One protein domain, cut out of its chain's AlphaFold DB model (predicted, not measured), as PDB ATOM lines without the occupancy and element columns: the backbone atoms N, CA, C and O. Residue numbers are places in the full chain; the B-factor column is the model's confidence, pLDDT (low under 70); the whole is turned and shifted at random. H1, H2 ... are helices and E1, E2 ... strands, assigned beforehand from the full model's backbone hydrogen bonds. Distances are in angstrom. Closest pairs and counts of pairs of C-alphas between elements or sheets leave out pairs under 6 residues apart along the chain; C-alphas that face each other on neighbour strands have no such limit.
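What this domain is: This is residues 3 to 54 of the 55 residues of a protein of Oligella ureolytica (UniProt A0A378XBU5). A single helix, H1, packs on a two-stranded hairpin, E1 and E2, and before the helix a long tail sticks out from this small body with residues 3 to 11. The tail makes much of the length of the whole, while H1 lies over both strands of the hairpin with its residues 18 to 29. The printed part has 52 residues with one named helix and two named strands, in the order H1, E1, E2 along the chain, and the sheet, in the order E1 - E2, is antiparallel. The class is mixed, helices and strands. The whole is loose, with a radius of gyration of the C-alphas of 12.8 A, and spans 38 by 30 by 17 A.

How they stand to each other: The printed part begins with residues 3 to 17, which hold no named element, and of these residues 3 to 11 stand free. H1, residues 18 to 32, follows. In H1 every pair of O i and N i+4 is within hydrogen-bond range. A short link of 6 residues joins H1 to E1, residues 39 to 45. The closest C-alphas of H1 and E1 are those of Ser 22 and Leu 42, 5.7 A apart. A tight link of 2 residues joins E1 to E2, residues 48 to 53, and the two strands form a hairpin. They are antiparallel neighbours, with 165 degrees between their N-to-C directions. The C-alphas of residues 43 and 49 face each other at 4.1 A. Across the pair, N 42 and O 50 are 2.8 A apart and N 50 and O 42 are 2.8 A apart, both within hydrogen-bond range. The closest C-alphas of H1 and E2 are those of Glu 19 and Ser 50, 5.4 A apart.

Where its parts are: The C-alpha of Gln 3, the first printed residue, is at (145.693, 134.799, 148.742). H1 runs from C-alpha 18 at (154.370, 157.548, 150.924) to C-alpha 32, a length of 20.3 A. E1 runs from Arg 39 to Thr 45, 18.6 A from first to last C-alpha. E2 runs from Ser 48 to Glu 53, 17.0 A long, and ends with C-alpha 53 at (148.486, 169.527, 147.947).

The domain as a whole: The two C-alphas farthest apart are those of Gly 4 and Gly 54, at 38.0 A. Without residues 3 to 11, the body of 43 residues spans 30 by 23 by 13 A, with a radius of gyration of 10.5 A. The printed part has no cut, and neither link between the named elements is long. The mean pLDDT of the printed part is 90.6, and residue 3 is the one printed residue under 70.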
ATOM      1  N   GLN A   3     146.849 135.558 149.250       61.66
ATOM      2  CA  GLN A   3     145.693 134.799 148.742       61.66
ATOM      3  C   GLN A   3     145.017 133.915 149.805       61.66
ATOM      4  O   GLN A   3     143.890 133.484 149.613       61.66
ATOM      5  N   GLY A   4     145.696 133.636 150.924       71.50
ATOM      6  CA  GLY A   4     145.154 132.790 151.991       71.50
ATOM      7  C   GLY A   4     144.271 133.538 152.991       71.50
ATOM      8  O   GLY A   4     143.662 132.893 153.835       71.50
ATOM      9  N   TRP A   5     144.237 134.875 152.940       71.88
ATOM     10  CA  TRP A   5     143.516 135.718 153.906       71.88
ATOM     11  C   TRP A   5     142.260 136.375 153.319       71.88
ATOM     12  O   TRP A   5     141.627 137.163 154.012       71.88
ATOM     13  N   ASP A   6     141.929 136.076 152.056       75.25
ATOM     14  CA  ASP A   6     140.809 136.674 151.306       75.25
ATOM     15  C   ASP A   6     140.730 138.207 151.450       75.25
ATOM     16  O   ASP A   6     139.670 138.824 151.541       75.25
ATOM     17  N   LEU A   7     141.898 138.850 151.535       76.69
ATOM     18  CA  LEU A   7     141.971 140.296 151.664       76.69
ATOM     19  C   LEU A   7     141.738 140.934 150.304       76.69
ATOM     20  O   LEU A   7     142.324 140.524 149.300       76.69
ATOM     21  N   LYS A   8     140.941 142.006 150.292       78.38
ATOM     22  CA  LYS A   8     140.762 142.839 149.107       78.38
ATOM     23  C   LYS A   8     142.122 143.384 148.675       78.38
ATOM     24  O   LYS A   8     142.706 144.231 149.350       78.38
ATOM     25  N   THR A   9     142.623 142.892 147.550       79.25
ATOM     26  CA  THR A   9     143.853 143.391 146.945       79.25
ATOM     27  C   THR A   9     143.525 144.592 146.071       79.25
ATOM     28  O   THR A   9     142.557 144.600 145.310       79.25
ATOM     29  N   TYR A  10     144.334 145.638 146.198       83.12
ATOM     30  CA  TYR A  10     144.313 146.769 145.286       83.12
ATOM     31  C   TYR A  10     145.576 146.688 144.437       83.12
ATOM     32  O   TYR A  10     146.683 146.795 144.966       83.12
ATOM     33  N   ALA A  11     145.417 146.427 143.141       84.94
ATOM     34  CA  ALA A  11     146.547 146.411 142.224       84.94
ATOM     35  C   ALA A  11     147.099 147.835 142.100       84.94
ATOM     36  O   ALA A  11     146.378 148.755 141.717       84.94
ATOM     37  N   PHE A  12     148.371 148.009 142.450       87.88
ATOM     38  CA  PHE A  12     149.047 149.296 142.390       87.88
ATOM     39  C   PHE A  12     150.311 149.165 141.548       87.88
ATOM     40  O   PHE A  12     151.272 148.516 141.951       87.88
ATOM     41  N   GLU A  13     150.281 149.745 140.351       85.94
ATOM     42  CA  GLU A  13     151.344 149.593 139.345       85.94
ATOM     43  C   GLU A  13     152.547 150.517 139.592       85.94
ATOM     44  O   GLU A  13     153.590 150.381 138.955       85.94
ATOM     45  N   GLN A  14     152.419 151.462 140.524       89.94
ATOM     46  CA  GLN A  14     153.481 152.392 140.896       89.94
ATOM     47  C   GLN A  14     154.197 151.928 142.171       89.94
ATOM     48  O   GLN A  14     153.699 151.093 142.927       89.94
ATOM     49  N   ARG A  15     155.374 152.502 142.451       90.25
ATOM     50  CA  ARG A  15     156.057 152.258 143.730       90.25
ATOM     51  C   ARG A  15     155.172 152.710 144.891       90.25
ATOM     52  O   ARG A  15     154.660 153.822 144.883       90.25
ATOM     53  N   THR A  16     155.054 151.877 145.917       91.19
ATOM     54  CA  THR A  16     154.256 152.135 147.123       91.19
ATOM     55  C   THR A  16     154.997 153.025 148.128       91.19
ATOM     56  O   THR A  16     155.076 152.681 149.305       91.19
ATOM     57  N   THR A  17     155.600 154.132 147.679       94.19
ATOM     58  CA  THR A  17     156.191 155.119 148.602       94.19
ATOM     59  C   THR A  17     155.107 156.048 149.140       94.19
ATOM     60  O   THR A  17     154.051 156.203 148.515       94.19
ATOM     61  N   ALA A  18     155.354 156.680 150.289       94.56
ATOM     62  CA  ALA A  18     154.370 157.548 150.924       94.56
ATOM     63  C   ALA A  18     153.926 158.708 150.009       94.56
ATOM     64  O   ALA A  18     152.747 159.049 149.974       94.56
ATOM     65  N   GLU A  19     154.846 159.257 149.215       95.44
ATOM     66  CA  GLU A  19     154.608 160.340 148.252       95.44
ATOM     67  C   GLU A  19     153.748 159.906 147.070       95.44
ATOM     68  O   GLU A  19     152.875 160.636 146.602       95.44
ATOM     69  N   VAL A  20     153.987 158.699 146.559       95.81
ATOM     70  CA  VAL A  20     153.217 158.184 145.429       95.81
ATOM     71  C   VAL A  20     151.804 157.821 145.882       95.81
ATOM     72  O   VAL A  20     150.844 158.110 145.168       95.81
ATOM     73  N   ILE A  21     151.662 157.246 147.078       95.56
ATOM     74  CA  ILE A  21     150.361 156.887 147.645       95.56
ATOM     75  C   ILE A  21     149.557 158.140 148.014       95.56
ATOM     76  O   ILE A  21     148.372 158.198 147.690       95.56
ATOM     77  N   SER A  22     150.162 159.152 148.648       95.44
ATOM     78  CA  SER A  22     149.459 160.387 149.032       95.44
ATOM     79  C   SER A  22     148.875 161.107 147.811       95.44
ATOM     80  O   SER A  22     147.695 161.468 147.811       95.44
ATOM     81  N   ARG A  23     149.656 161.203 146.730       94.69
ATOM     82  CA  ARG A  23     149.216 161.727 145.431       94.69
ATOM     83  C   ARG A  23     148.121 160.869 144.795       94.69
ATOM     84  O   ARG A  23     147.119 161.406 144.333       94.69
ATOM     85  N   HIS A  24     148.265 159.540 144.795       95.00
ATOM     86  CA  HIS A  24     147.246 158.638 144.240       95.00
ATOM     87  C   HIS A  24     145.899 158.765 144.961       95.00
ATOM     88  O   HIS A  24     144.855 158.862 144.314       95.00
ATOM     89  N   ILE A  25     145.916 158.812 146.297       94.69
ATOM     90  CA  ILE A  25     144.712 159.021 147.114       94.69
ATOM     91  C   ILE A  25     144.068 160.360 146.759       94.69
ATOM     92  O   ILE A  25     142.859 160.415 146.540       94.69
ATOM     93  N   PHE A  26     144.863 161.427 146.657       95.56
ATOM     94  CA  PHE A  26     144.361 162.751 146.313       95.56
ATOM     95  C   PHE A  26     143.651 162.773 144.952       95.56
ATOM     96  O   PHE A  26     142.501 163.206 144.884       95.56
ATOM     97  N   HIS A  27     144.282 162.253 143.890       93.88
ATOM     98  CA  HIS A  27     143.659 162.183 142.561       93.88
ATOM     99  C   HIS A  27     142.411 161.300 142.560       93.88
ATOM    100  O   HIS A  27     141.386 161.691 142.013       93.88
ATOM    101  N   THR A  28     142.447 160.148 143.233       94.19
ATOM    102  CA  THR A  28     141.273 159.266 143.328       94.19
ATOM    103  C   THR A  28     140.091 159.992 143.976       94.19
ATOM    104  O   THR A  28     138.982 159.965 143.449       94.19
ATOM    105  N   LEU A  29     140.305 160.689 145.094       94.88
ATOM    106  CA  LEU A  29     139.225 161.385 145.799       94.88
ATOM    107  C   LEU A  29     138.723 162.622 145.038       94.88
ATOM    108  O   LEU A  29     137.510 162.824 144.970       94.88
ATOM    109  N   ARG A  30     139.625 163.426 144.457       94.12
ATOM    110  CA  ARG A  30     139.260 164.633 143.694       94.12
ATOM    111  C   ARG A  30     138.643 164.297 142.340       94.12
ATOM    112  O   ARG A  30     137.527 164.718 142.060       94.12
ATOM    113  N   GLU A  31     139.362 163.560 141.503       90.69
ATOM    114  CA  GLU A  31     139.012 163.373 140.090       90.69
ATOM    115  C   GLU A  31     137.943 162.298 139.903       90.69
ATOM    116  O   GLU A  31     137.017 162.484 139.120       90.69
ATOM    117  N   GLN A  32     138.045 161.183 140.632       90.94
ATOM    118  CA  GLN A  32     137.096 160.070 140.493       90.94
ATOM    119  C   GLN A  32     135.941 160.184 141.492       90.94
ATOM    120  O   GLN A  32     134.807 159.838 141.169       90.94
ATOM    121  N   GLY A  33     136.223 160.666 142.706       92.00
ATOM    122  CA  GLY A  33     135.232 160.826 143.771       92.00
ATOM    123  C   GLY A  33     134.470 162.152 143.748       92.00
ATOM    124  O   GLY A  33     133.452 162.262 144.429       92.00
ATOM    125  N   GLY A  34     134.947 163.163 143.010       93.38
ATOM    126  CA  GLY A  34     134.346 164.501 142.987       93.38
ATOM    127  C   GLY A  34     134.382 165.220 144.340       93.38
ATOM    128  O   GLY A  34     133.614 166.157 144.566       93.38
ATOM    129  N   LEU A  35     135.233 164.771 145.268       94.31
ATOM    130  CA  LEU A  35     135.319 165.340 146.607       94.31
ATOM    131  C   LEU A  35     136.201 166.598 146.585       94.31
ATOM    132  O   LEU A  35     137.279 166.578 145.983       94.31
ATOM    133  N   PRO A  36     135.812 167.680 147.282       93.12
ATOM    134  CA  PRO A  36     136.593 168.911 147.358       93.12
ATOM    135  C   PRO A  36     137.761 168.759 148.347       93.12
ATOM    136  O   PRO A  36     137.814 169.410 149.385       93.12
ATOM    137  N   VAL A  37     138.686 167.844 148.060       93.06
ATOM    138  CA  VAL A  37     139.872 167.606 148.887       93.06
ATOM    139  C   VAL A  37     140.948 168.630 148.539       93.06
ATOM    140  O   VAL A  37     141.408 168.686 147.404       93.06
ATOM    141  N   ASN A  38     141.387 169.420 149.517       92.75
ATOM    142  CA  ASN A  38     142.468 170.392 149.322       92.75
ATOM    143  C   ASN A  38     143.858 169.802 149.587       92.75
ATOM    144  O   ASN A  38     144.833 170.244 148.991       92.75
ATOM    145  N   ARG A  39     143.950 168.790 150.460       94.88
ATOM    146  CA  ARG A  39     145.221 168.208 150.894       94.88
ATOM    147  C   ARG A  39     145.066 166.788 151.409       94.88
ATOM    148  O   ARG A  39     144.095 166.490 152.103       94.88
ATOM    149  N   ILE A  40     146.068 165.952 151.154       96.06
ATOM    150  CA  ILE A  40     146.222 164.636 151.779       96.06
ATOM    151  C   ILE A  40     147.557 164.574 152.515       96.06
ATOM    152  O   ILE A  40     148.604 164.829 151.930       96.06
ATOM    153  N   ARG A  41     147.514 164.174 153.790       96.62
ATOM    154  CA  ARG A  41     148.694 163.822 154.586       96.62
ATOM    155  C   ARG A  41     148.671 162.334 154.894       96.62
ATOM    156  O   ARG A  41     147.744 161.853 155.544       96.62
ATOM    157  N   LEU A  42     149.700 161.626 154.452       96.88
ATOM    158  CA  LEU A  42     149.883 160.201 154.669       96.88
ATOM    159  C   LEU A  42     151.059 159.970 155.617       96.88
ATOM    160  O   LEU A  42     152.182 160.361 155.317       96.88
ATOM    161  N   TRP A  43     150.807 159.306 156.739       96.38
ATOM    162  CA  TRP A  43     151.842 158.914 157.692       96.38
ATOM    163  C   TRP A  43     152.328 157.503 157.365       96.38
ATOM    164  O   TRP A  43     151.550 156.555 157.431       96.38
ATOM    165  N   GLU A  44     153.602 157.366 157.010       93.88
ATOM    166  CA  GLU A  44     154.236 156.055 156.803       93.88
ATOM    167  C   GLU A  44     154.605 155.420 158.146       93.88
ATOM    168  O   GLU A  44     154.462 154.218 158.360       93.88
ATOM    169  N   THR A  45     155.040 156.263 159.080       94.69
ATOM    170  CA  THR A  45     155.309 155.909 160.473       94.69
ATOM    171  C   THR A  45     154.751 157.009 161.376       94.69
ATOM    172  O   THR A  45     154.432 158.092 160.886       94.69
ATOM    173  N   PRO A  46     154.671 156.808 162.702       95.12
ATOM    174  CA  PRO A  46     154.212 157.858 163.613       95.12
ATOM    175  C   PRO A  46     155.040 159.157 163.579       95.12
ATOM    176  O   PRO A  46     154.576 160.179 164.072       95.12
ATOM    177  N   THR A  47     156.258 159.132 163.023       94.44
ATOM    178  CA  THR A  47     157.175 160.284 162.967       94.44
ATOM    179  C   THR A  47     157.540 160.727 161.550       94.44
ATOM    180  O   THR A  47     158.240 161.724 161.404       94.44
ATOM    181  N   SER A  48     157.105 160.008 160.512       95.38
ATOM    182  CA  SER A  48     157.395 160.333 159.110       95.38
ATOM    183  C   SER A  48     156.107 160.379 158.300       95.38
ATOM    184  O   SER A  48     155.310 159.435 158.339       95.38
ATOM    185  N   TYR A  49     155.916 161.463 157.552       96.69
ATOM    186  CA  TYR A  49     154.752 161.655 156.699       96.69
ATOM    187  C   TYR A  49     155.130 162.241 155.340       96.69
ATOM    188  O   TYR A  49     156.125 162.948 155.201       96.69
ATOM    189  N   SER A  50     154.272 161.983 154.359       96.81
ATOM    190  CA  SER A  50     154.228 162.675 153.078       96.81
ATOM    191  C   SER A  50     152.938 163.483 152.982       96.81
ATOM    192  O   SER A  50     151.887 163.067 153.474       96.81
ATOM    193  N   GLU A  51     153.010 164.646 152.353       96.62
ATOM    194  CA  GLU A  51     151.871 165.522 152.126       96.62
ATOM    195  C   GLU A  51     151.787 165.865 150.641       96.62
ATOM    196  O   GLU A  51     152.804 166.115 149.999       96.62
ATOM    197  N   TYR A  52     150.570 165.835 150.104       96.19
ATOM    198  CA  TYR A  52     150.276 166.262 148.747       96.19
ATOM    199  C   TYR A  52     149.132 167.273 148.770       96.19
ATOM    200  O   TYR A  52     148.041 167.004 149.289       96.19
ATOM    201  N   GLU A  53     149.413 168.434 148.200       93.69
ATOM    202  CA  GLU A  53     148.486 169.527 147.947       93.69
ATOM    203  C   GLU A  53     148.452 169.692 146.429       93.69
ATOM    204  O   GLU A  53     149.501 169.745 145.790       93.69
ATOM    205  N   GLY A  54     147.259 169.662 145.841       82.06
ATOM    206  CA  GLY A  54     147.128 169.960 144.418       82.06
ATOM    207  C   GLY A  54     147.179 171.466 144.194       82.06
ATOM    208  O   GLY A  54     146.683 172.209 145.041       82.06
TER     209      GLY A  54